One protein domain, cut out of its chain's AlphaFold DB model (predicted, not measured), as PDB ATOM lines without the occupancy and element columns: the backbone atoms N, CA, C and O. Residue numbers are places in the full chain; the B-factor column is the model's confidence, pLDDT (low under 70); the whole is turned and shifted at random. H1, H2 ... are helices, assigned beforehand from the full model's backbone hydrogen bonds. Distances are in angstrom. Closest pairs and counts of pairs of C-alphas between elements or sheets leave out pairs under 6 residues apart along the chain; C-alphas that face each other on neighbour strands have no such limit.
ATOM      1  N   LYS A   2       9.596 -38.078  15.812       84.06
ATOM      2  CA  LYS A   2       9.787 -37.544  14.445       84.06
ATOM      3  C   LYS A   2       8.545 -37.675  13.548       84.06
ATOM      4  O   LYS A   2       8.156 -36.697  12.929       84.06
ATOM      5  N   GLU A   3       7.885 -38.834  13.552       85.31
ATOM      6  CA  GLU A   3       6.659 -39.056  12.764       85.31
ATOM      7  C   GLU A   3       5.514 -38.133  13.185       85.31
ATOM      8  O   GLU A   3       4.914 -37.489  12.341       85.31
ATOM      9  N   LYS A   4       5.275 -37.968  14.494       85.12
ATOM     10  CA  LYS A   4       4.249 -37.040  15.003       85.12
ATOM     11  C   LYS A   4       4.507 -35.597  14.559       85.12
ATOM     12  O   LYS A   4       3.569 -34.898  14.190       85.12
ATOM     13  N   LEU A   5       5.772 -35.162  14.574       88.38
ATOM     14  CA  LEU A   5       6.158 -33.835  14.095       88.38
ATOM     15  C   LEU A   5       5.870 -33.699  12.593       88.38
ATOM     16  O   LEU A   5       5.230 -32.734  12.185       88.38
ATOM     17  N   LEU A   6       6.276 -34.689  11.792       89.00
ATOM     18  CA  LEU A   6       6.055 -34.698  10.348       89.00
ATOM     19  C   LEU A   6       4.561 -34.698   9.997       89.00
ATOM     20  O   LEU A   6       4.138 -33.882   9.182       89.00
ATOM     21  N   SER A   7       3.757 -35.540  10.651       86.25
ATOM     22  CA  SER A   7       2.304 -35.578  10.466       86.25
ATOM     23  C   SER A   7       1.662 -34.245  10.840       86.25
ATOM     24  O   SER A   7       0.849 -33.729  10.083       86.25
ATOM     25  N   SER A   8       2.056 -33.634  11.964       86.56
ATOM     26  CA  SER A   8       1.514 -32.328  12.370       86.56
ATOM     27  C   SER A   8       1.885 -31.199  11.400       86.56
ATOM     28  O   SER A   8       1.044 -30.363  11.064       86.56
ATOM     29  N   LEU A   9       3.122 -31.203  10.892       88.94
ATOM     30  CA  LEU A   9       3.600 -30.245   9.900       88.94
ATOM     31  C   LEU A   9       2.823 -30.395   8.589       88.94
ATOM     32  O   LEU A   9       2.320 -29.412   8.044       88.94
ATOM     33  N   LEU A  10       2.698 -31.625   8.099       88.06
ATOM     34  CA  LEU A  10       2.010 -31.907   6.849       88.06
ATOM     35  C   LEU A  10       0.517 -31.598   6.955       88.06
ATOM     36  O   LEU A  10      -0.039 -31.017   6.027       88.06
ATOM     37  N   GLN A  11      -0.098 -31.860   8.112       89.12
ATOM     38  CA  GLN A  11      -1.481 -31.474   8.370       89.12
ATOM     39  C   GLN A  11      -1.657 -29.949   8.372       89.12
ATOM     40  O   GLN A  11      -2.634 -29.434   7.847       89.12
ATOM     41  N   SER A  12      -0.693 -29.188   8.891       88.31
ATOM     42  CA  SER A  12      -0.729 -27.722   8.802       88.31
ATOM     43  C   SER A  12      -0.570 -27.210   7.361       88.31
ATOM     44  O   SER A  12      -1.172 -26.207   6.969       88.31
ATOM     45  N   ILE A  13       0.249 -27.882   6.550       88.81
ATOM     46  CA  ILE A  13       0.481 -27.508   5.150       88.81
ATOM     47  C   ILE A  13      -0.730 -27.867   4.283       88.81
ATOM     48  O   ILE A  13      -1.163 -27.036   3.488       88.81
ATOM     49  N   THR A  14      -1.310 -29.055   4.461       89.19
ATOM     50  CA  THR A  14      -2.380 -29.570   3.592       89.19
ATOM     51  C   THR A  14      -3.671 -28.753   3.666       89.19
ATOM     52  O   THR A  14      -4.357 -28.587   2.656       89.19
ATOM     53  N   LEU A  15      -3.933 -28.125   4.820       88.81
ATOM     54  CA  LEU A  15      -5.062 -27.209   5.024       88.81
ATOM     55  C   LEU A  15      -5.025 -25.986   4.104       88.81
ATOM     56  O   LEU A  15      -6.062 -25.393   3.829       88.81
ATOM     57  N   ARG A  16      -3.851 -25.638   3.566       86.44
ATOM     58  CA  ARG A  16      -3.673 -24.565   2.578       86.44
ATOM     59  C   ARG A  16      -3.751 -25.108   1.151       86.44
ATOM     60  O   ARG A  16      -2.864 -24.864   0.340       86.44
ATOM     61  N   THR A  17      -4.835 -25.827   0.874       83.44
ATOM     62  CA  THR A  17      -5.237 -26.313  -0.456       83.44
ATOM     63  C   THR A  17      -4.345 -27.360  -1.114       83.44
ATOM     64  O   THR A  17      -4.168 -27.323  -2.330       83.44
ATOM     65  N   ALA A  18      -3.785 -28.291  -0.334       84.31
ATOM     66  CA  ALA A  18      -3.075 -29.446  -0.897       84.31
ATOM     67  C   ALA A  18      -3.962 -30.698  -1.005       84.31
ATOM     68  O   ALA A  18      -3.793 -31.475  -1.938       84.31
ATOM     69  N   GLY A  19      -4.887 -30.903  -0.059       83.25
ATOM     70  CA  GLY A  19      -5.862 -32.001  -0.104       83.25
ATOM     71  C   GLY A  19      -5.290 -33.393   0.173       83.25
ATOM     72  O   GLY A  19      -5.995 -34.388   0.036       83.25
ATOM     73  N   TYR A  20      -4.025 -33.490   0.586       85.75
ATOM     74  CA  TYR A  20      -3.409 -34.756   0.965       85.75
ATOM     75  C   TYR A  20      -3.761 -35.124   2.396       85.75
ATOM     76  O   TYR A  20      -3.549 -34.326   3.316       85.75
ATOM     77  N   ASN A  21      -4.245 -36.350   2.579       84.62
ATOM     78  CA  ASN A  21      -4.541 -36.895   3.889       84.62
ATOM     79  C   ASN A  21      -3.427 -37.849   4.333       84.62
ATOM     80  O   ASN A  21      -3.080 -38.774   3.605       84.62
ATOM     81  N   THR A  22      -2.848 -37.610   5.510       82.88
ATOM     82  CA  THR A  22      -1.767 -38.460   6.062       82.88
ATOM     83  C   THR A  22      -2.101 -39.104   7.391       82.88
ATOM     84  O   THR A  22      -1.409 -40.022   7.822       82.88
ATOM     85  N   ILE A  23      -3.181 -38.648   8.011       85.44
ATOM     86  CA  ILE A  23      -3.792 -39.234   9.191       85.44
ATOM     87  C   ILE A  23      -5.286 -39.330   8.918       85.44
ATOM     88  O   ILE A  23      -5.828 -38.533   8.158       85.44
ATOM     89  N   ASP A  24      -5.962 -40.291   9.523       85.75
ATOM     90  CA  ASP A  24      -7.411 -40.346   9.417       85.75
ATOM     91  C   ASP A  24      -8.031 -39.149  10.164       85.75
ATOM     92  O   ASP A  24      -7.717 -38.899  11.330       85.75
ATOM     93  N   LEU A  25      -8.865 -38.369   9.469       86.81
ATOM     94  CA  LEU A  25      -9.496 -37.172  10.029       86.81
ATOM     95  C   LEU A  25     -10.724 -37.511  10.873       86.81
ATOM     96  O   LEU A  25     -11.100 -36.707  11.722       86.81
ATOM     97  N   THR A  26     -11.310 -38.696  10.680       84.62
ATOM     98  CA  THR A  26     -12.509 -39.159  11.402       84.62
ATOM     99  C   THR A  26     -12.256 -39.357  12.894       84.62
ATOM    100  O   THR A  26     -13.147 -39.172  13.714       84.62
ATOM    101  N   VAL A  27     -11.014 -39.680  13.261       87.12
ATOM    102  CA  VAL A  27     -10.574 -39.930  14.643       87.12
ATOM    103  C   VAL A  27      -9.996 -38.689  15.331       87.12
ATOM    104  O   VAL A  27      -9.523 -38.764  16.469       87.12
ATOM    105  N   LEU A  28     -10.009 -37.530  14.668       88.56
ATOM    106  CA  LEU A  28      -9.548 -36.285  15.274       88.56
ATOM    107  C   LEU A  28     -10.593 -35.700  16.224       88.56
ATOM    108  O   LEU A  28     -11.794 -35.772  16.003       88.56
ATOM    109  N   LYS A  29     -10.109 -35.046  17.284       91.88
ATOM    110  CA  LYS A  29     -10.969 -34.293  18.204       91.88
ATOM    111  C   LYS A  29     -11.674 -33.155  17.467       91.88
ATOM    112  O   LYS A  29     -11.043 -32.449  16.678       91.88
ATOM    113  N   GLU A  30     -12.921 -32.885  17.843       91.06
ATOM    114  CA  GLU A  30     -13.721 -31.777  17.301       91.06
ATOM    115  C   GLU A  30     -13.009 -30.421  17.395       91.06
ATOM    116  O   GLU A  30     -13.047 -29.628  16.459       91.06
ATOM    117  N   SER A  31     -12.265 -30.176  18.479       92.88
ATOM    118  CA  SER A  31     -11.456 -28.961  18.648       92.88
ATOM    119  C   SER A  31     -10.394 -28.792  17.555       92.88
ATOM    120  O   SER A  31     -10.119 -27.678  17.111       92.88
ATOM    121  N   THR A  32      -9.788 -29.898  17.118       91.94
ATOM    122  CA  THR A  32      -8.788 -29.902  16.045       91.94
ATOM    123  C   THR A  32      -9.463 -29.656  14.704       91.94
ATOM    124  O   THR A  32      -8.975 -28.839  13.932       91.94
ATOM    125  N   LEU A  33     -10.606 -30.298  14.452       92.56
ATOM    126  CA  LEU A  33     -11.395 -30.086  13.239       92.56
ATOM    127  C   LEU A  33     -11.873 -28.634  13.127       92.56
ATOM    128  O   LEU A  33     -11.744 -28.022  12.071       92.56
ATOM    129  N   PHE A  34     -12.323 -28.034  14.227       93.88
ATOM    130  CA  PHE A  34     -12.702 -26.624  14.268       93.88
ATOM    131  C   PHE A  34     -11.526 -25.693  13.941       93.88
ATOM    132  O   PHE A  34     -11.652 -24.780  13.123       93.88
ATOM    133  N   LEU A  35     -10.345 -25.956  14.510       93.75
ATOM    134  CA  LEU A  35      -9.131 -25.216  14.160       93.75
ATOM    135  C   LEU A  35      -8.770 -25.396  12.676       93.75
ATOM    136  O   LEU A  35      -8.404 -24.430  12.006       93.75
ATOM    137  N   MET A  36      -8.897 -26.615  12.153       93.81
ATOM    138  CA  MET A  36      -8.669 -26.920  10.742       93.81
ATOM    139  C   MET A  36      -9.608 -26.122   9.838       93.81
ATOM    140  O   MET A  36      -9.139 -25.572   8.848       93.81
ATOM    141  N   ILE A  37     -10.886 -25.982  10.193       94.56
ATOM    142  CA  ILE A  37     -11.855 -25.151   9.461       94.56
ATOM    143  C   ILE A  37     -11.373 -23.699   9.372       94.56
ATOM    144  O   ILE A  37     -11.345 -23.125   8.284       94.56
ATOM    145  N   ILE A  38     -10.931 -23.112  10.487       93.56
ATOM    146  CA  ILE A  38     -10.412 -21.735  10.501       93.56
ATOM    147  C   ILE A  38      -9.183 -21.611   9.590       93.56
ATOM    148  O   ILE A  38      -9.090 -20.677   8.792       93.56
ATOM    149  N   LEU A  39      -8.251 -22.560   9.684       92.31
ATOM    150  CA  LEU A  39      -7.034 -22.566   8.874       92.31
ATOM    151  C   LEU A  39      -7.315 -22.791   7.384       92.31
ATOM    152  O   LEU A  39      -6.628 -22.204   6.560       92.31
ATOM    153  N   MET A  40      -8.315 -23.599   7.035       93.75
ATOM    154  CA  MET A  40      -8.749 -23.808   5.651       93.75
ATOM    155  C   MET A  40      -9.409 -22.560   5.070       93.75
ATOM    156  O   MET A  40      -9.189 -22.222   3.907       93.75
ATOM    157  N   LEU A  41     -10.198 -21.851   5.881       91.44
ATOM    158  CA  LEU A  41     -10.837 -20.611   5.461       91.44
ATOM    159  C   LEU A  41      -9.791 -19.540   5.111       91.44
ATOM    160  O   LEU A  41      -9.943 -18.842   4.103       91.44
ATOM    161  N   ILE A  42      -8.719 -19.445   5.910       91.44
ATOM    162  CA  ILE A  42      -7.520 -18.646   5.617       91.44
ATOM    163  C   ILE A  42      -6.663 -19.412   4.595       91.44
ATOM    164  O   ILE A  42      -5.676 -20.064   4.927       91.44
ATOM    165  N   GLY A  43      -7.072 -19.335   3.333       83.81
ATOM    166  CA  GLY A  43      -6.485 -20.089   2.233       83.81
ATOM    167  C   GLY A  43      -5.093 -19.610   1.802       83.81
ATOM    168  O   GLY A  43      -4.270 -19.124   2.580       83.81
ATOM    169  N   ALA A  44      -4.801 -19.765   0.512       83.69
ATOM    170  CA  ALA A  44      -3.480 -19.468  -0.038       83.69
ATOM    171  C   ALA A  44      -3.222 -17.961  -0.247       83.69
ATOM    172  O   ALA A  44      -4.111 -17.109  -0.169       83.69
ATOM    173  N   SER A  45      -1.974 -17.617  -0.562       86.50
ATOM    174  CA  SER A  45      -1.587 -16.249  -0.920       86.50
ATOM    175  C   SER A  45      -2.197 -15.790  -2.263       86.50
ATOM    176  O   SER A  45      -2.646 -16.612  -3.069       86.50
ATOM    177  N   PRO A  46      -2.258 -14.471  -2.537       81.06
ATOM    178  CA  PRO A  46      -2.709 -13.943  -3.827       81.06
ATOM    179  C   PRO A  46      -1.897 -14.481  -5.004       81.06
ATOM    180  O   PRO A  46      -0.747 -14.871  -4.829       81.06
ATOM    181  N   ALA A  47      -2.500 -14.480  -6.199       78.25
ATOM    182  CA  ALA A  47      -1.906 -15.017  -7.432       78.25
ATOM    183  C   ALA A  47      -1.454 -16.495  -7.345       78.25
ATOM    184  O   ALA A  47      -0.715 -16.975  -8.197       78.25
ATOM    185  N   SER A  48      -1.916 -17.225  -6.325       79.19
ATOM    186  CA  SER A  48      -1.685 -18.658  -6.152       79.19
ATOM    187  C   SER A  48      -2.797 -19.498  -6.789       79.19
ATOM    188  O   SER A  48      -3.883 -19.008  -7.104       79.19
ATOM    189  N   THR A  49      -2.530 -20.795  -6.897       78.00
ATOM    190  CA  THR A  49      -3.460 -21.850  -7.293       78.00
ATOM    191  C   THR A  49      -4.307 -22.369  -6.130       78.00
ATOM    192  O   THR A  49      -4.964 -23.380  -6.315       78.00
ATOM    193  N   GLY A  50      -4.307 -21.757  -4.945       74.81
ATOM    194  CA  GLY A  50      -5.212 -22.137  -3.847       74.81
ATOM    195  C   GLY A  50      -6.458 -21.254  -3.768       74.81
ATOM    196  O   GLY A  50      -6.388 -20.068  -4.091       74.81
ATOM    197  N   GLY A  51      -7.600 -21.803  -3.353       82.19
ATOM    198  CA  GLY A  51      -8.847 -21.070  -3.106       82.19
ATOM    199  C   GLY A  51      -8.899 -20.376  -1.738       82.19
ATOM    200  O   GLY A  51      -7.871 -20.147  -1.094       82.19
ATOM    201  N   GLY A  52     -10.114 -20.010  -1.323       85.44
ATOM    202  CA  GLY A  52     -10.406 -19.463   0.007       85.44
ATOM    203  C   GLY A  52     -10.122 -17.969   0.173       85.44
ATOM    204  O   GLY A  52      -9.809 -17.250  -0.787       85.44
ATOM    205  N   LEU A  53     -10.241 -17.485   1.415       89.25
ATOM    206  CA  LEU A  53      -9.895 -16.106   1.753       89.25
ATOM    207  C   LEU A  53      -8.379 -15.960   1.749       89.25
ATOM    208  O   LEU A  53      -7.666 -16.641   2.482       89.25
ATOM    209  N   LYS A  54      -7.877 -15.050   0.915       89.94
ATOM    210  CA  LYS A  54      -6.436 -14.887   0.736       89.94
ATOM    211  C   LYS A  54      -5.774 -14.397   2.020       89.94
ATOM    212  O   LYS A  54      -6.302 -13.517   2.705       89.94
ATOM    213  N   THR A  55      -4.565 -14.887   2.282       91.56
ATOM    214  CA  THR A  55      -3.764 -14.493   3.457       91.56
ATOM    215  C   THR A  55      -3.600 -12.975   3.576       91.56
ATOM    216  O   THR A  55      -3.705 -12.422   4.668       91.56
ATOM    217  N   THR A  56      -3.426 -12.268   2.457       90.38
ATOM    218  CA  THR A  56      -3.290 -10.803   2.445       90.38
ATOM    219  C   THR A  56      -4.588 -10.070   2.766       90.38
ATOM    220  O   THR A  56      -4.532  -8.994   3.358       90.38
ATOM    221  N   THR A  57      -5.750 -10.630   2.415       90.31
ATOM    222  CA  THR A  57      -7.062 -10.075   2.777       90.31
ATOM    223  C   THR A  57      -7.221 -10.095   4.291       90.31
ATOM    224  O   THR A  57      -7.501  -9.059   4.894       90.31
ATOM    225  N   VAL A  58      -6.950 -11.248   4.907       92.31
ATOM    226  CA  VAL A  58      -7.011 -11.421   6.363       92.31
ATOM    227  C   VAL A  58      -5.975 -10.536   7.060       92.31
ATOM    228  O   VAL A  58      -6.316  -9.811   7.992       92.31
ATOM    229  N   ALA A  59      -4.735 -10.503   6.560       93.12
ATOM    230  CA  ALA A  59      -3.682  -9.650   7.108       93.12
ATOM    231  C   ALA A  59      -4.042  -8.158   7.038       93.12
ATOM    232  O   ALA A  59      -3.848  -7.436   8.011       93.12
ATOM    233  N   THR A  60      -4.611  -7.691   5.921       93.00
ATOM    234  CA  THR A  60      -5.026  -6.286   5.762       93.00
ATOM    235  C   THR A  60      -6.099  -5.907   6.779       93.00
ATOM    236  O   THR A  60      -6.031  -4.830   7.369       93.00
ATOM    237  N   LEU A  61      -7.072  -6.789   7.024       93.31
ATOM    238  CA  LEU A  61      -8.120  -6.555   8.020       93.31
ATOM    239  C   LEU A  61      -7.564  -6.556   9.444       93.31
ATOM    240  O   LEU A  61      -7.855  -5.641  10.210       93.31
ATOM    241  N   PHE A  62      -6.693  -7.509   9.771       94.25
ATOM    242  CA  PHE A  62      -6.037  -7.550  11.076       94.25
ATOM    243  C   PHE A  62      -5.203  -6.287  11.342       94.25
ATOM    244  O   PHE A  62      -5.284  -5.687  12.412       94.25
ATOM    245  N   LEU A  63      -4.449  -5.826  10.342       93.19
ATOM    246  CA  LEU A  63      -3.677  -4.585  10.418       93.19
ATOM    247  C   LEU A  63      -4.560  -3.340  10.521       93.19
ATOM    248  O   LEU A  63      -4.176  -2.384  11.191       93.19
ATOM    249  N   THR A  64      -5.738  -3.356   9.892       92.38
ATOM    250  CA  THR A  64      -6.733  -2.284  10.016       92.38
ATOM    251  C   THR A  64      -7.209  -2.172  11.462       92.38
ATOM    252  O   THR A  64      -7.133  -1.094  12.042       92.38
ATOM    253  N   VAL A  65      -7.609  -3.293  12.072       92.62
ATOM    254  CA  VAL A  65      -8.038  -3.339  13.479       92.62
ATOM    255  C   VAL A  65      -6.906  -2.902  14.410       92.62
ATOM    256  O   VAL A  65      -7.108  -2.055  15.275       92.62
ATOM    257  N   LYS A  66      -5.684  -3.409  14.196       93.00
ATOM    258  CA  LYS A  66      -4.511  -3.012  14.985       93.00
ATOM    259  C   LYS A  66      -4.232  -1.508  14.892       93.00
ATOM    260  O   LYS A  66      -3.944  -0.884  15.908       93.00
ATOM    261  N   SER A  67      -4.295  -0.931  13.694       90.69
ATOM    262  CA  SER A  67      -4.035   0.503  13.486       90.69
ATOM    263  C   SER A  67      -5.125   1.369  14.116       90.69
ATOM    264  O   SER A  67      -4.803   2.387  14.720       90.69
ATOM    265  N   PHE A  68      -6.383   0.917  14.056       89.56
ATOM    266  CA  PHE A  68      -7.518   1.564  14.713       89.56
ATOM    267  C   PHE A  68      -7.362   1.594  16.240       89.56
ATOM    268  O   PHE A  68      -7.486   2.656  16.839       89.56
ATOM    269  N   ILE A  69      -6.994   0.466  16.862       92.50
ATOM    270  CA  ILE A  69      -6.729   0.390  18.313       92.50
ATOM    271  C   ILE A  69      -5.572   1.316  18.720       92.50
ATOM    272  O   ILE A  69      -5.591   1.902  19.797       92.50
ATOM    273  N   LEU A  70      -4.565   1.468  17.854       90.94
ATOM    274  CA  LEU A  70      -3.420   2.357  18.077       90.94
ATOM    275  C   LEU A  70      -3.713   3.836  17.765       90.94
ATOM    276  O   LEU A  70      -2.815   4.660  17.925       90.94
ATOM    277  N   GLY A  71      -4.912   4.178  17.279       87.88
ATOM    278  CA  GLY A  71      -5.278   5.548  16.906       87.88
ATOM    279  C   GLY A  71      -4.519   6.099  15.692       87.88
ATOM    280  O   GLY A  71      -4.414   7.312  15.537       87.88
ATOM    281  N   LYS A  72      -3.958   5.235  14.836       87.25
ATOM    282  CA  LYS A  72      -3.261   5.670  13.618       87.25
ATOM    283  C   LYS A  72      -4.266   5.926  12.498       87.25
ATOM    284  O   LYS A  72      -5.046   5.035  12.164       87.25
ATOM    285  N   GLU A  73      -4.196   7.103  11.878       81.50
ATOM    286  CA  GLU A  73      -5.020   7.430  10.702       81.50
ATOM    287  C   GLU A  73      -4.693   6.530   9.504       81.50
ATOM    288  O   GLU A  73      -5.581   6.144   8.740       81.50
ATOM    289  N   ASP A  74      -3.418   6.161   9.371       86.12
ATOM    290  CA  ASP A  74      -2.908   5.373   8.261       86.12
ATOM    291  C   ASP A  74      -2.426   3.986   8.677       86.12
ATOM    292  O   ASP A  74      -1.741   3.789   9.681       86.12
ATOM    293  N   ILE A  75      -2.785   3.003   7.848       88.44
ATOM    294  CA  ILE A  75      -2.329   1.622   7.985       88.44
ATOM    295  C   ILE A  75      -1.014   1.496   7.228       88.44
ATOM    296  O   ILE A  75      -0.984   1.580   5.997       88.44
ATOM    297  N   GLU A  76       0.063   1.257   7.965       87.69
ATOM    298  CA  GLU A  76       1.417   1.191   7.426       87.69
ATOM    299  C   GLU A  76       2.070  -0.159   7.716       87.69
ATOM    300  O   GLU A  76       2.003  -0.687   8.829       87.69
ATOM    301  N   VAL A  77       2.738  -0.714   6.707       89.06
ATOM    302  CA  VAL A  77       3.515  -1.955   6.807       89.06
ATOM    303  C   VAL A  77       4.810  -1.765   6.031       89.06
ATOM    304  O   VAL A  77       4.769  -1.296   4.898       89.06
ATOM    305  N   TYR A  78       5.958  -2.119   6.618       88.25
ATOM    306  CA  TYR A  78       7.276  -1.944   5.985       88.25
ATOM    307  C   TYR A  78       7.490  -0.529   5.408       88.25
ATOM    308  O   TYR A  78       7.951  -0.380   4.280       88.25
ATOM    309  N   GLN A  79       7.098   0.508   6.163       86.50
ATOM    310  CA  GLN A  79       7.171   1.919   5.743       86.50
ATOM    311  C   GLN A  79       6.359   2.244   4.472       86.50
ATOM    312  O   GLN A  79       6.667   3.184   3.741       86.50
ATOM    313  N   ARG A  80       5.308   1.468   4.182       87.88
ATOM    314  CA  ARG A  80       4.385   1.708   3.067       87.88
ATOM    315  C   ARG A  80       2.942   1.760   3.552       87.88
ATOM    316  O   ARG A  80       2.500   0.884   4.293       87.88
ATOM    317  N   ARG A  81       2.196   2.756   3.073       89.69
ATOM    318  CA  ARG A  81       0.771   2.946   3.370       89.69
ATOM    319  C   ARG A  81      -0.106   2.021   2.525       89.69
ATOM    320  O   ARG A  81       0.048   1.938   1.305       89.69
ATOM    321  N   ILE A  82      -1.080   1.374   3.159       90.31
ATOM    322  CA  ILE A  82      -2.137   0.620   2.478       90.31
ATOM    323  C   ILE A  82      -3.278   1.576   2.122       90.31
ATOM    324  O   ILE A  82      -3.810   2.282   2.973       90.31
ATOM    325  N   SER A  83      -3.699   1.585   0.854       89.38
ATOM    326  CA  SER A  83      -4.801   2.452   0.424       89.38
ATOM    327  C   SER A  83      -6.136   2.047   1.066       89.38
ATOM    328  O   SER A  83      -6.477   0.862   1.127       89.38
ATOM    329  N   SER A  84      -6.976   3.024   1.419       85.56
ATOM    330  CA  SER A  84      -8.323   2.762   1.955       85.56
ATOM    331  C   SER A  84      -9.210   1.990   0.968       85.56
ATOM    332  O   SER A  84     -10.154   1.308   1.366       85.56
ATOM    333  N   THR A  85      -8.912   2.054  -0.336       85.44
ATOM    334  CA  THR A  85      -9.624   1.247  -1.338       85.44
ATOM    335  C   THR A  85      -9.310  -0.240  -1.209       85.44
ATOM    336  O   THR A  85     -10.214  -1.058  -1.354       85.44
ATOM    337  N   THR A  86      -8.064  -0.597  -0.887       86.94
ATOM    338  CA  THR A  86      -7.644  -1.978  -0.617       86.94
ATOM    339  C   THR A  86      -8.305  -2.514   0.649       86.94
ATOM    340  O   THR A  86      -8.757  -3.658   0.657       86.94
ATOM    341  N   VAL A  87      -8.438  -1.679   1.683       90.00
ATOM    342  CA  VAL A  87      -9.132  -2.039   2.933       90.00
ATOM    343  C   VAL A  87     -10.602  -2.357   2.665       90.00
ATOM    344  O   VAL A  87     -11.056  -3.454   2.975       90.00
ATOM    345  N   LYS A  88     -11.333  -1.454   1.994       86.50
ATOM    346  CA  LYS A  88     -12.754  -1.663   1.649       86.50
ATOM    347  C   LYS A  88     -12.973  -2.908   0.787       86.50
ATOM    348  O   LYS A  88     -13.924  -3.651   1.007       86.50
ATOM    349  N   LYS A  89     -12.080  -3.155  -0.177       85.62
ATOM    350  CA  LYS A  89     -12.099  -4.375  -0.998       85.62
ATOM    351  C   LYS A  89     -11.891  -5.622  -0.141       85.62
ATOM    352  O   LYS A  89     -12.661  -6.565  -0.262       85.62
ATOM    353  N   SER A  90     -10.885  -5.607   0.733       89.19
ATOM    354  CA  SER A  90     -10.579  -6.731   1.624       89.19
ATOM    355  C   SER A  90     -11.754  -7.049   2.547       89.19
ATOM    356  O   SER A  90     -12.105  -8.213   2.705       89.19
ATOM    357  N   LEU A  91     -12.414  -6.015   3.073       90.69
ATOM    358  CA  LEU A  91     -13.612  -6.143   3.899       90.69
ATOM    359  C   LEU A  91     -14.768  -6.793   3.130       90.69
ATOM    360  O   LEU A  91     -15.371  -7.745   3.615       90.69
ATOM    361  N   GLY A  92     -15.038  -6.327   1.906       88.62
ATOM    362  CA  GLY A  92     -16.076  -6.910   1.051       88.62
ATOM    363  C   GLY A  92     -15.819  -8.384   0.729       88.62
ATOM    364  O   GLY A  92     -16.721  -9.203   0.864       88.62
ATOM    365  N   ILE A  93     -14.581  -8.736   0.363       88.81
ATOM    366  CA  ILE A  93     -14.192 -10.127   0.069       88.81
ATOM    367  C   ILE A  93     -14.378 -11.016   1.304       88.81
ATOM    368  O   ILE A  93     -14.914 -12.115   1.189       88.81
ATOM    369  N   PHE A  94     -13.964 -10.534   2.477       91.06
ATOM    370  CA  PHE A  94     -14.101 -11.265   3.734       91.06
ATOM    371  C   PHE A  94     -15.566 -11.547   4.076       91.06
ATOM    372  O   PHE A  94     -15.923 -12.705   4.275       91.06
ATOM    373  N   PHE A  95     -16.425 -10.524   4.074       91.75
ATOM    374  CA  PHE A  95     -17.841 -10.708   4.400       91.75
ATOM    375  C   PHE A  95     -18.572 -11.589   3.392       91.75
ATOM    376  O   PHE A  95     -19.348 -12.445   3.805       91.75
ATOM    377  N   ILE A  96     -18.304 -11.432   2.091       90.06
ATOM    378  CA  ILE A  96     -18.894 -12.301   1.064       90.06
ATOM    379  C   ILE A  96     -18.459 -13.753   1.288       90.06
ATOM    380  O   ILE A  96     -19.302 -14.643   1.267       90.06
ATOM    381  N   GLY A  97     -17.169 -14.001   1.537       90.56
ATOM    382  CA  GLY A  97     -16.665 -15.354   1.771       90.56
ATOM    383  C   GLY A  97     -17.266 -16.003   3.018       90.56
ATOM    384  O   GLY A  97     -17.754 -17.127   2.945       90.56
ATOM    385  N   VAL A  98     -17.298 -15.280   4.141       92.94
ATOM    386  CA  VAL A  98     -17.914 -15.767   5.387       92.94
ATOM    387  C   VAL A  98     -19.408 -16.022   5.194       92.94
ATOM    388  O   VAL A  98     -19.902 -17.065   5.610       92.94
ATOM    389  N   PHE A  99     -20.126 -15.120   4.520       93.81
ATOM    390  CA  PHE A  99     -21.547 -15.297   4.232       93.81
ATOM    391  C   PHE A  99     -21.812 -16.546   3.383       93.81
ATOM    392  O   PHE A  99     -22.681 -17.338   3.730       93.81
ATOM    393  N   VAL A 100     -21.038 -16.762   2.313       93.12
ATOM    394  CA  VAL A 100     -21.161 -17.948   1.449       93.12
ATOM    395  C   VAL A 100     -20.912 -19.235   2.236       93.12
ATOM    396  O   VAL A 100     -21.664 -20.194   2.079       93.12
ATOM    397  N   VAL A 101     -19.901 -19.256   3.106       94.62
ATOM    398  CA  VAL A 101     -19.592 -20.419   3.950       94.62
ATOM    399  C   VAL A 101     -20.699 -20.692   4.967       94.62
ATOM    400  O   VAL A 101     -21.136 -21.834   5.097       94.62
ATOM    401  N   LEU A 102     -21.187 -19.668   5.669       95.81
ATOM    402  CA  LEU A 102     -22.265 -19.825   6.649       95.81
ATOM    403  C   LEU A 102     -23.560 -20.290   5.978       95.81
ATOM    404  O   LEU A 102     -24.191 -21.240   6.438       95.81
ATOM    405  N   PHE A 103     -23.923 -19.660   4.861       95.69
ATOM    406  CA  PHE A 103     -25.110 -20.024   4.097       95.69
ATOM    407  C   PHE A 103     -24.998 -21.436   3.513       95.69
ATOM    408  O   PHE A 103     -25.935 -22.222   3.624       95.69
ATOM    409  N   GLY A 104     -23.840 -21.792   2.950       94.81
ATOM    410  CA  GLY A 104     -23.572 -23.138   2.446       94.81
ATOM    411  C   GLY A 104     -23.670 -24.197   3.542       94.81
ATOM    412  O   GLY A 104     -24.302 -25.226   3.334       94.81
ATOM    413  N   THR A 105     -23.116 -23.918   4.727       95.25
ATOM    414  CA  THR A 105     -23.182 -24.819   5.890       95.25
ATOM    415  C   THR A 105     -24.631 -25.067   6.294       95.25
ATOM    416  O   THR A 105     -25.038 -26.213   6.450       95.25
ATOM    417  N   LEU A 106     -25.430 -24.002   6.383       94.94
ATOM    418  CA  LEU A 106     -26.849 -24.093   6.710       94.94
ATOM    419  C   LEU A 106     -27.618 -24.914   5.662       94.94
ATOM    420  O   LEU A 106     -28.402 -25.788   6.026       94.94
ATOM    421  N   MET A 107     -27.366 -24.683   4.370       94.50
ATOM    422  CA  MET A 107     -27.997 -25.448   3.290       94.50
ATOM    423  C   MET A 107     -27.644 -26.940   3.348       94.50
ATOM    424  O   MET A 107     -28.533 -27.774   3.184       94.50
ATOM    425  N   ILE A 108     -26.380 -27.291   3.610       93.88
ATOM    426  CA  ILE A 108     -25.967 -28.696   3.739       93.88
ATOM    427  C   ILE A 108     -26.647 -29.359   4.934       93.88
ATOM    428  O   ILE A 108     -27.190 -30.445   4.761       93.88
ATOM    429  N   THR A 109     -26.712 -28.699   6.091       92.38
ATOM    430  CA  THR A 109     -27.394 -29.247   7.273       92.38
ATOM    431  C   THR A 109     -28.890 -29.483   7.030       92.38
ATOM    432  O   THR A 109     -29.435 -30.473   7.505       92.38
ATOM    433  N   ILE A 110     -29.568 -28.624   6.258       91.81
ATOM    434  CA  ILE A 110     -30.987 -28.831   5.903       91.81
ATOM    435  C   ILE A 110     -31.163 -30.037   4.973       91.81
ATOM    436  O   ILE A 110     -32.107 -30.811   5.109       91.81
ATOM    437  N   VAL A 111     -30.278 -30.170   3.988       91.81
ATOM    438  CA  VAL A 111     -30.414 -31.136   2.890       91.81
ATOM    439  C   VAL A 111     -29.790 -32.500   3.226       91.81
ATOM    440  O   VAL A 111     -30.107 -33.500   2.584       91.81
ATOM    441  N   SER A 112     -28.902 -32.547   4.220       88.50
ATOM    442  CA  SER A 112     -28.238 -33.747   4.745       88.50
ATOM    443  C   SER A 112     -28.336 -33.741   6.281       88.50
ATOM    444  O   SER A 112     -27.348 -33.456   6.954       88.50
ATOM    445  N   PRO A 113     -29.524 -34.021   6.849       82.56
ATOM    446  CA  PRO A 113     -29.788 -33.892   8.288       82.56
ATOM    447  C   PRO A 113     -28.981 -34.861   9.167       82.56
ATOM    448  O   PRO A 113     -28.870 -34.643  10.368       82.56
ATOM    449  N   GLU A 114     -28.408 -35.907   8.572       85.62
ATOM    450  CA  GLU A 114     -27.504 -36.861   9.229       85.62
ATOM    451  C   GLU A 114     -26.170 -36.212   9.647       85.62
ATOM    452  O   GLU A 114     -25.465 -36.746  10.499       85.62
ATOM    453  N   PHE A 115     -25.789 -35.090   9.022       87.44
ATOM    454  CA  PHE A 115     -24.496 -34.452   9.262       87.44
ATOM    455  C   PHE A 115     -24.589 -33.493  10.443       87.44
ATOM    456  O   PHE A 115     -25.465 -32.624  10.517       87.44
ATOM    457  N   SER A 116     -23.616 -33.593  11.340       90.81
ATOM    458  CA  SER A 116     -23.417 -32.599  12.384       90.81
ATOM    459  C   SER A 116     -23.059 -31.235  11.782       90.81
ATOM    460  O   SER A 116     -22.528 -31.117  10.675       90.81
ATOM    461  N   LEU A 117     -23.289 -30.164  12.548       92.00
ATOM    462  CA  LEU A 117     -22.912 -28.810  12.130       92.00
ATOM    463  C   LEU A 117     -21.414 -28.706  11.796       92.00
ATOM    464  O   LEU A 117     -21.035 -27.980  10.877       92.00
ATOM    465  N   LEU A 118     -20.573 -29.426  12.543       92.62
ATOM    466  CA  LEU A 118     -19.126 -29.426  12.358       92.62
ATOM    467  C   LEU A 118     -18.726 -30.114  11.046       92.62
ATOM    468  O   LEU A 118     -17.904 -29.566  10.316       92.62
ATOM    469  N   GLU A 119     -19.326 -31.262  10.724       91.75
ATOM    470  CA  GLU A 119     -19.094 -31.971   9.457       91.75
ATOM    471  C   GLU A 119     -19.559 -31.133   8.264       91.75
ATOM    472  O   GLU A 119     -18.796 -30.928   7.319       91.75
ATOM    473  N   SER A 120     -20.763 -30.558   8.344       93.69
ATOM    474  CA  SER A 120     -21.285 -29.648   7.320       93.69
ATOM    475  C   SER A 120     -20.357 -28.452   7.100       93.69
ATOM    476  O   SER A 120     -20.029 -28.121   5.959       93.69
ATOM    477  N   ALA A 121     -19.888 -27.816   8.180       95.12
ATOM    478  CA  ALA A 121     -18.965 -26.687   8.095       95.12
ATOM    479  C   ALA A 121     -17.607 -27.099   7.509       95.12
ATOM    480  O   ALA A 121     -17.028 -26.353   6.716       95.12
ATOM    481  N   PHE A 122     -17.106 -28.285   7.862       94.94
ATOM    482  CA  PHE A 122     -15.850 -28.811   7.342       94.94
ATOM    483  C   PHE A 122     -15.914 -29.044   5.831       94.94
ATOM    484  O   PHE A 122     -15.054 -28.549   5.101       94.94
ATOM    485  N   GLU A 123     -16.950 -29.734   5.353       93.69
ATOM    486  CA  GLU A 123     -17.152 -30.006   3.926       93.69
ATOM    487  C   GLU A 123     -17.347 -28.708   3.134       93.69
ATOM    488  O   GLU A 123     -16.722 -28.509   2.091       93.69
ATOM    489  N   VAL A 124     -18.155 -27.776   3.647       95.31
ATOM    490  CA  VAL A 124     -18.426 -26.495   2.978       95.31
ATOM    491  C   VAL A 124     -17.186 -25.617   2.906       95.31
ATOM    492  O   VAL A 124     -16.911 -25.043   1.850       95.31
ATOM    493  N   VAL A 125     -16.410 -25.514   3.987       95.25
ATOM    494  CA  VAL A 125     -15.160 -24.744   3.972       95.25
ATOM    495  C   VAL A 125     -14.120 -25.416   3.092       95.25
ATOM    496  O   VAL A 125     -13.469 -24.722   2.314       95.25
ATOM    497  N   SER A 126     -13.994 -26.742   3.137       94.31
ATOM    498  CA  SER A 126     -13.103 -27.481   2.240       94.31
ATOM    499  C   SER A 126     -13.478 -27.264   0.770       94.31
ATOM    500  O   SER A 126     -12.605 -26.990  -0.054       94.31
ATOM    501  N   ALA A 127     -14.771 -27.282   0.435       93.31
ATOM    502  CA  ALA A 127     -15.262 -27.004  -0.911       93.31
ATOM    503  C   ALA A 127     -14.991 -25.553  -1.335       93.31
ATOM    504  O   ALA A 127     -14.361 -25.316  -2.365       93.31
ATOM    505  N   PHE A 128     -15.402 -24.577  -0.521       92.81
ATOM    506  CA  PHE A 128     -15.240 -23.149  -0.807       92.81
ATOM    507  C   PHE A 128     -13.769 -22.722  -0.885       92.81
ATOM    508  O   PHE A 128     -13.376 -21.953  -1.760       92.81
ATOM    509  N   ALA A 129     -12.925 -23.216   0.017       91.69
ATOM    510  CA  ALA A 129     -11.498 -22.929  -0.020       91.69
ATOM    511  C   ALA A 129     -10.733 -23.823  -1.008       91.69
ATOM    512  O   ALA A 129      -9.534 -23.629  -1.191       91.69
ATOM    513  N   THR A 130     -11.421 -24.749  -1.687       91.31
ATOM    514  CA  THR A 130     -10.853 -25.745  -2.606       91.31
ATOM    515  C   THR A 130      -9.701 -26.515  -1.961       91.31
ATOM    516  O   THR A 130      -8.616 -26.622  -2.535       91.31
ATOM    517  N   VAL A 131      -9.910 -26.973  -0.724       91.50
ATOM    518  CA  VAL A 131      -8.895 -27.678   0.059       91.50
ATOM    519  C   VAL A 131      -8.811 -29.139  -0.333       91.50
ATOM    520  O   VAL A 131      -7.710 -29.648  -0.503       91.50
ATOM    521  N   GLY A 132      -9.963 -29.788  -0.510       88.31
ATOM    522  CA  GLY A 132     -10.042 -31.187  -0.933       88.31
ATOM    523  C   GLY A 132      -9.917 -32.203   0.205       88.31
ATOM    524  O   GLY A 132      -9.771 -33.388  -0.068       88.31
ATOM    525  N   LEU A 133      -9.981 -31.764   1.466       90.31
ATOM    526  CA  LEU A 133     -10.085 -32.662   2.620       90.31
ATOM    527  C   LEU A 133     -11.552 -32.979   2.924       90.31
ATOM    528  O   LEU A 133     -12.423 -32.135   2.719       90.31
ATOM    529  N   SER A 134     -11.799 -34.159   3.480       88.31
ATOM    530  CA  SER A 134     -13.105 -34.596   3.975       88.31
ATOM    531  C   SER A 134     -12.921 -35.428   5.240       88.31
ATOM    532  O   SER A 134     -11.904 -36.108   5.383       88.31
ATOM    533  N   ILE A 135     -13.913 -35.409   6.131       84.88
ATOM    534  CA  ILE A 135     -13.985 -36.309   7.295       84.88
ATOM    535  C   ILE A 135     -14.775 -37.587   6.927       84.88
ATOM    536  O   ILE A 135     -15.346 -38.256   7.769       84.88
ATOM    537  N   GLY A 136     -14.840 -37.947   5.641       77.50
ATOM    538  CA  GLY A 136     -15.556 -39.140   5.176       77.50
ATOM    539  C   GLY A 136     -17.053 -38.927   4.945       77.50
ATOM    540  O   GLY A 136     -17.746 -39.876   4.588       77.50
ATOM    541  N   SER A 137     -17.543 -37.693   5.074       75.69
ATOM    542  CA  SER A 137     -18.938 -37.320   4.811       75.69
ATOM    543  C   SER A 137     -19.212 -37.059   3.319       75.69
ATOM    544  O   SER A 137     -20.351 -37.120   2.870       75.69
ATOM    545  N   THR A 138     -18.192 -36.810   2.484       74.12
ATOM    546  CA  THR A 138     -18.417 -36.522   1.052       74.12
ATOM    547  C   THR A 138     -19.145 -37.646   0.281       74.12
ATOM    548  O   THR A 138     -20.028 -37.340  -0.526       74.12
ATOM    549  N   PRO A 139     -18.843 -38.949   0.476       75.00
ATOM    550  CA  PRO A 139     -19.529 -40.025  -0.246       75.00
ATOM    551  C   PRO A 139     -21.021 -40.134   0.097       75.00
ATOM    552  O   PRO A 139     -21.819 -40.509  -0.765       75.00
ATOM    553  N   THR A 140     -21.387 -39.780   1.331       81.56
ATOM    554  CA  THR A 140     -22.741 -39.901   1.889       81.56
ATOM    555  C   THR A 140     -23.604 -38.658   1.662       81.56
ATOM    556  O   THR A 140     -24.780 -38.663   2.017       81.56
ATOM    557  N   LEU A 141     -23.068 -37.617   1.010       84.00
ATOM    558  CA  LEU A 141     -23.842 -36.448   0.587       84.00
ATOM    559  C   LEU A 141     -25.039 -36.861  -0.277       84.00
ATOM    560  O   LEU A 141     -24.910 -37.616  -1.251       84.00
ATOM    561  N   THR A 142     -26.195 -36.273   0.018       89.12
ATOM    562  CA  THR A 142     -27.377 -36.382  -0.841       89.12
ATOM    563  C   THR A 142     -27.109 -35.755  -2.215       89.12
ATOM    564  O   THR A 142     -26.198 -34.940  -2.390       89.12
ATOM    565  N   THR A 143     -27.914 -36.101  -3.222       90.25
ATOM    566  CA  THR A 143     -27.771 -35.556  -4.586       90.25
ATOM    567  C   THR A 143     -27.771 -34.024  -4.600       90.25
ATOM    568  O   THR A 143     -26.939 -33.408  -5.263       90.25
ATOM    569  N   PHE A 144     -28.653 -33.403  -3.814       90.38
ATOM    570  CA  PHE A 144     -28.705 -31.950  -3.666       90.38
ATOM    571  C   PHE A 144     -27.486 -31.394  -2.915       90.38
ATOM    572  O   PHE A 144     -26.928 -30.382  -3.339       90.38
ATOM    573  N   GLY A 145     -27.012 -32.080  -1.868       91.31
ATOM    574  CA  GLY A 145     -25.774 -31.721  -1.169       91.31
ATOM    575  C   GLY A 145     -24.562 -31.691  -2.104       91.31
ATOM    576  O   GLY A 145     -23.790 -30.732  -2.093       91.31
ATOM    577  N   LYS A 146     -24.441 -32.677  -3.003       92.06
ATOM    578  CA  LYS A 146     -23.382 -32.715  -4.029       92.06
ATOM    579  C   LYS A 146     -23.443 -31.509  -4.967       92.06
ATOM    580  O   LYS A 146     -22.402 -30.933  -5.270       92.06
ATOM    581  N   ILE A 147     -24.636 -31.092  -5.398       93.62
ATOM    582  CA  ILE A 147     -24.810 -29.903  -6.252       93.62
ATOM    583  C   ILE A 147     -24.336 -28.637  -5.533       93.62
ATOM    584  O   ILE A 147     -23.589 -27.848  -6.112       93.62
ATOM    585  N   ILE A 148     -24.715 -28.466  -4.265       93.50
ATOM    586  CA  ILE A 148     -24.283 -27.325  -3.447       93.50
ATOM    587  C   ILE A 148     -22.753 -27.299  -3.334       93.50
ATOM    588  O   ILE A 148     -22.135 -26.268  -3.599       93.50
ATOM    589  N   ILE A 149     -22.130 -28.438  -3.018       93.56
ATOM    590  CA  ILE A 149     -20.669 -28.560  -2.919       93.56
ATOM    591  C   ILE A 149     -19.980 -28.255  -4.258       93.56
ATOM    592  O   ILE A 149     -19.000 -27.509  -4.273       93.56
ATOM    593  N   MET A 150     -20.505 -28.739  -5.390       92.81
ATOM    594  CA  MET A 150     -19.963 -28.424  -6.720       92.81
ATOM    595  C   MET A 150     -19.996 -26.917  -7.014       92.81
ATOM    596  O   MET A 150     -19.006 -26.355  -7.492       92.81
ATOM    597  N   ILE A 151     -21.103 -26.243  -6.687       92.25
ATOM    598  CA  ILE A 151     -21.228 -24.787  -6.837       92.25
ATOM    599  C   ILE A 151     -20.223 -24.069  -5.931       92.25
ATOM    600  O   ILE A 151     -19.558 -23.135  -6.379       92.25
ATOM    601  N   LEU A 152     -20.067 -24.508  -4.679       92.75
ATOM    602  CA  LEU A 152     -19.111 -23.920  -3.737       92.75
ATOM    603  C   LEU A 152     -17.661 -24.081  -4.203       92.75
ATOM    604  O   LEU A 152     -16.904 -23.114  -4.131       92.75
ATOM    605  N   MET A 153     -17.283 -25.245  -4.738       91.88
ATOM    606  CA  MET A 153     -15.959 -25.466  -5.337       91.88
ATOM    607  C   MET A 153     -15.713 -24.527  -6.519       91.88
ATOM    608  O   MET A 153     -14.651 -23.902  -6.622       91.88
ATOM    609  N   PHE A 154     -16.711 -24.382  -7.394       89.06
ATOM    610  CA  PHE A 154     -16.630 -23.481  -8.537       89.06
ATOM    611  C   PHE A 154     -16.497 -22.020  -8.092       89.06
ATOM    612  O   PHE A 154     -15.582 -21.331  -8.538       89.06
ATOM    613  N   LEU A 155     -17.347 -21.553  -7.173       86.81
ATOM    614  CA  LEU A 155     -17.294 -20.192  -6.632       86.81
ATOM    615  C   LEU A 155     -15.990 -19.917  -5.881       86.81
ATOM    616  O   LEU A 155     -15.415 -18.842  -6.033       86.81
ATOM    617  N   GLY A 156     -15.498 -20.887  -5.116       85.88
ATOM    618  CA  GLY A 156     -14.221 -20.812  -4.417       85.88
ATOM    619  C   GLY A 156     -13.050 -20.575  -5.363       85.88
ATOM    620  O   GLY A 156     -12.215 -19.687  -5.152       85.88
ATOM    621  N   ARG A 157     -13.020 -21.330  -6.467       83.00
ATOM    622  CA  ARG A 157     -11.971 -21.212  -7.480       83.00
ATOM    623  C   ARG A 157     -12.130 -19.960  -8.335       83.00
ATOM    624  O   ARG A 157     -11.214 -19.138  -8.408       83.00
ATOM    625  N   VAL A 158     -13.288 -19.816  -8.971       80.38
ATOM    626  CA  VAL A 158     -13.588 -18.763  -9.947       80.38
ATOM    627  C   VAL A 158     -13.713 -17.411  -9.267       80.38
ATOM    628  O   VAL A 158     -13.182 -16.439  -9.787       80.38
ATOM    629  N   GLY A 159     -14.311 -17.329  -8.078       72.25
ATOM    630  CA  GLY A 159     -14.431 -16.082  -7.321       72.25
ATOM    631  C   GLY A 159     -13.076 -15.422  -7.075       72.25
ATOM    632  O   GLY A 159     -12.941 -14.213  -7.257       72.25
ATOM    633  N   SER A 160     -12.035 -16.205  -6.776       70.25
ATOM    634  CA  SER A 160     -10.682 -15.667  -6.599       70.25
ATOM    635  C   SER A 160     -10.098 -15.055  -7.886       70.25
ATOM    636  O   SER A 160      -9.470 -13.994  -7.833       70.25
ATOM    637  N   LEU A 161     -10.359 -15.672  -9.043       67.81
ATOM    638  CA  LEU A 161      -9.876 -15.225 -10.350       67.81
ATOM    639  C   LEU A 161     -10.706 -14.053 -10.894       67.81
ATOM    640  O   LEU A 161     -10.152 -13.048 -11.336       67.81
ATOM    641  N   THR A 162     -12.031 -14.141 -10.804       70.75
ATOM    642  CA  THR A 162     -12.968 -13.108 -11.255       70.75
ATOM    643  C   THR A 162     -12.799 -11.828 -10.458       70.75
ATOM    644  O   THR A 162     -12.795 -10.754 -11.051       70.75
ATOM    645  N   ILE A 163     -12.596 -11.905  -9.137       68.00
ATOM    646  CA  ILE A 163     -12.291 -10.717  -8.331       68.00
ATOM    647  C   ILE A 163     -10.969 -10.100  -8.794       68.00
ATOM    648  O   ILE A 163     -10.907  -8.890  -8.982       68.00
ATOM    649  N   PHE A 164      -9.929 -10.901  -9.034       66.00
ATOM    650  CA  PHE A 164      -8.645 -10.391  -9.520       66.00
ATOM    651  C   PHE A 164      -8.785  -9.662 -10.869       66.00
ATOM    652  O   PHE A 164      -8.336  -8.522 -10.999       66.00
ATOM    653  N   ILE A 165      -9.487 -10.264 -11.834       66.25
ATOM    654  CA  ILE A 165      -9.740  -9.672 -13.156       66.25
ATOM    655  C   ILE A 165     -10.626  -8.425 -13.040       66.25
ATOM    656  O   ILE A 165     -10.270  -7.369 -13.551       66.25
ATOM    657  N   ALA A 166     -11.736  -8.489 -12.304       67.69
ATOM    658  CA  ALA A 166     -12.627  -7.345 -12.107       67.69
ATOM    659  C   ALA A 166     -11.912  -6.161 -11.437       67.69
ATOM    660  O   ALA A 166     -12.215  -5.004 -11.727       67.69
ATOM    661  N   LEU A 167     -10.945  -6.425 -10.552       63.31
ATOM    662  CA  LEU A 167     -10.118  -5.392  -9.932       63.31
ATOM    663  C   LEU A 167      -9.148  -4.730 -10.917       63.31
ATOM    664  O   LEU A 167      -8.925  -3.525 -10.787       63.31
ATOM    665  N   LEU A 168      -8.607  -5.483 -11.878       61.47
ATOM    666  CA  LEU A 168      -7.764  -4.976 -12.968       61.47
ATOM    667  C   LEU A 168      -8.581  -4.182 -13.999       61.47
ATOM    668  O   LEU A 168      -8.133  -3.139 -14.470       61.47
ATOM    669  N   SER A 169      -9.796  -4.636 -14.311       58.91
ATOM    670  CA  SER A 169     -10.644  -4.060 -15.363       58.91
ATOM    671  C   SER A 169     -11.497  -2.869 -14.911       58.91
ATOM    672  O   SER A 169     -12.127  -2.213 -15.741       58.91
TER     673      SER A 169
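Overview. This is residues 2 to 169 of the 188 residues of the protein "Ktr system potassium uptake protein B" of bioreactor metagenome (UniProt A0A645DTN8). Two long helices, H4 and H6, run side by side in opposite ways along the longest axis, and the short H5 packs slantwise on both near one end. H2 packs on H5, H3 slants away from the first part of H4, and H1 lies off to one side, touching no helix. The printed part has 168 residues with six named helices, H1 to H6 in chain order, and no named strand: all helix. It is compact, with a radius of gyration of the C-alphas of 17.3 A and spans of 50 by 42 by 28 A.

Along the chain. Find C-alpha 2 at (9.787, -37.544, 14.445); from there H1 runs to residue 14, 18.1 A. H2 is residues 30 to 41, and H3 is residues 55 to 69, 21.2 A. Look for C-alpha 84 at (-8.323, 2.762, 1.955), where H4 begins its 40.5 A to residue 111. H5 is residues 117 to 128. H6, residues 143 to 169, 37.4 A, has a kink of 35 degrees near residue 159 and ends at C-alpha 169, (-10.644, -4.060, -15.363).

Arrangement. Begin at the hubs, H4 and H5, which touch at Thr 105 and Ala 121, their closest C-alphas, 5.1 A, at a steep tilt of 51 degrees. H4 touches H6 with residues 104 to 111 alone, closest C-alphas Ile 108 and Gly 145, 5.8 A, at a shallow tilt of 8 degrees, opposite ways. H5 touches H6 at Phe 128 and Gly 156, closest C-alphas, 4.4 A. H2 touches H5, closest C-alphas Ile 37 and Phe 122, 5.8 A, and H3 touches H4, closest C-alphas Thr 57 and Ser 90, 5.0 A. H1 and H2 are near each other. Every O i to N i+4 pair is within hydrogen-bond range in H1 to H5, and 21 of 23 in H6.

Size, cuts and confidence. The C-alphas farthest apart, Gln 79 and Thr 143, are 52.3 A apart. The printed part has no cut; the link H4 to H5 is tight, the other four long. Confidence is under 70 at residue 161 and residues 163 to 169.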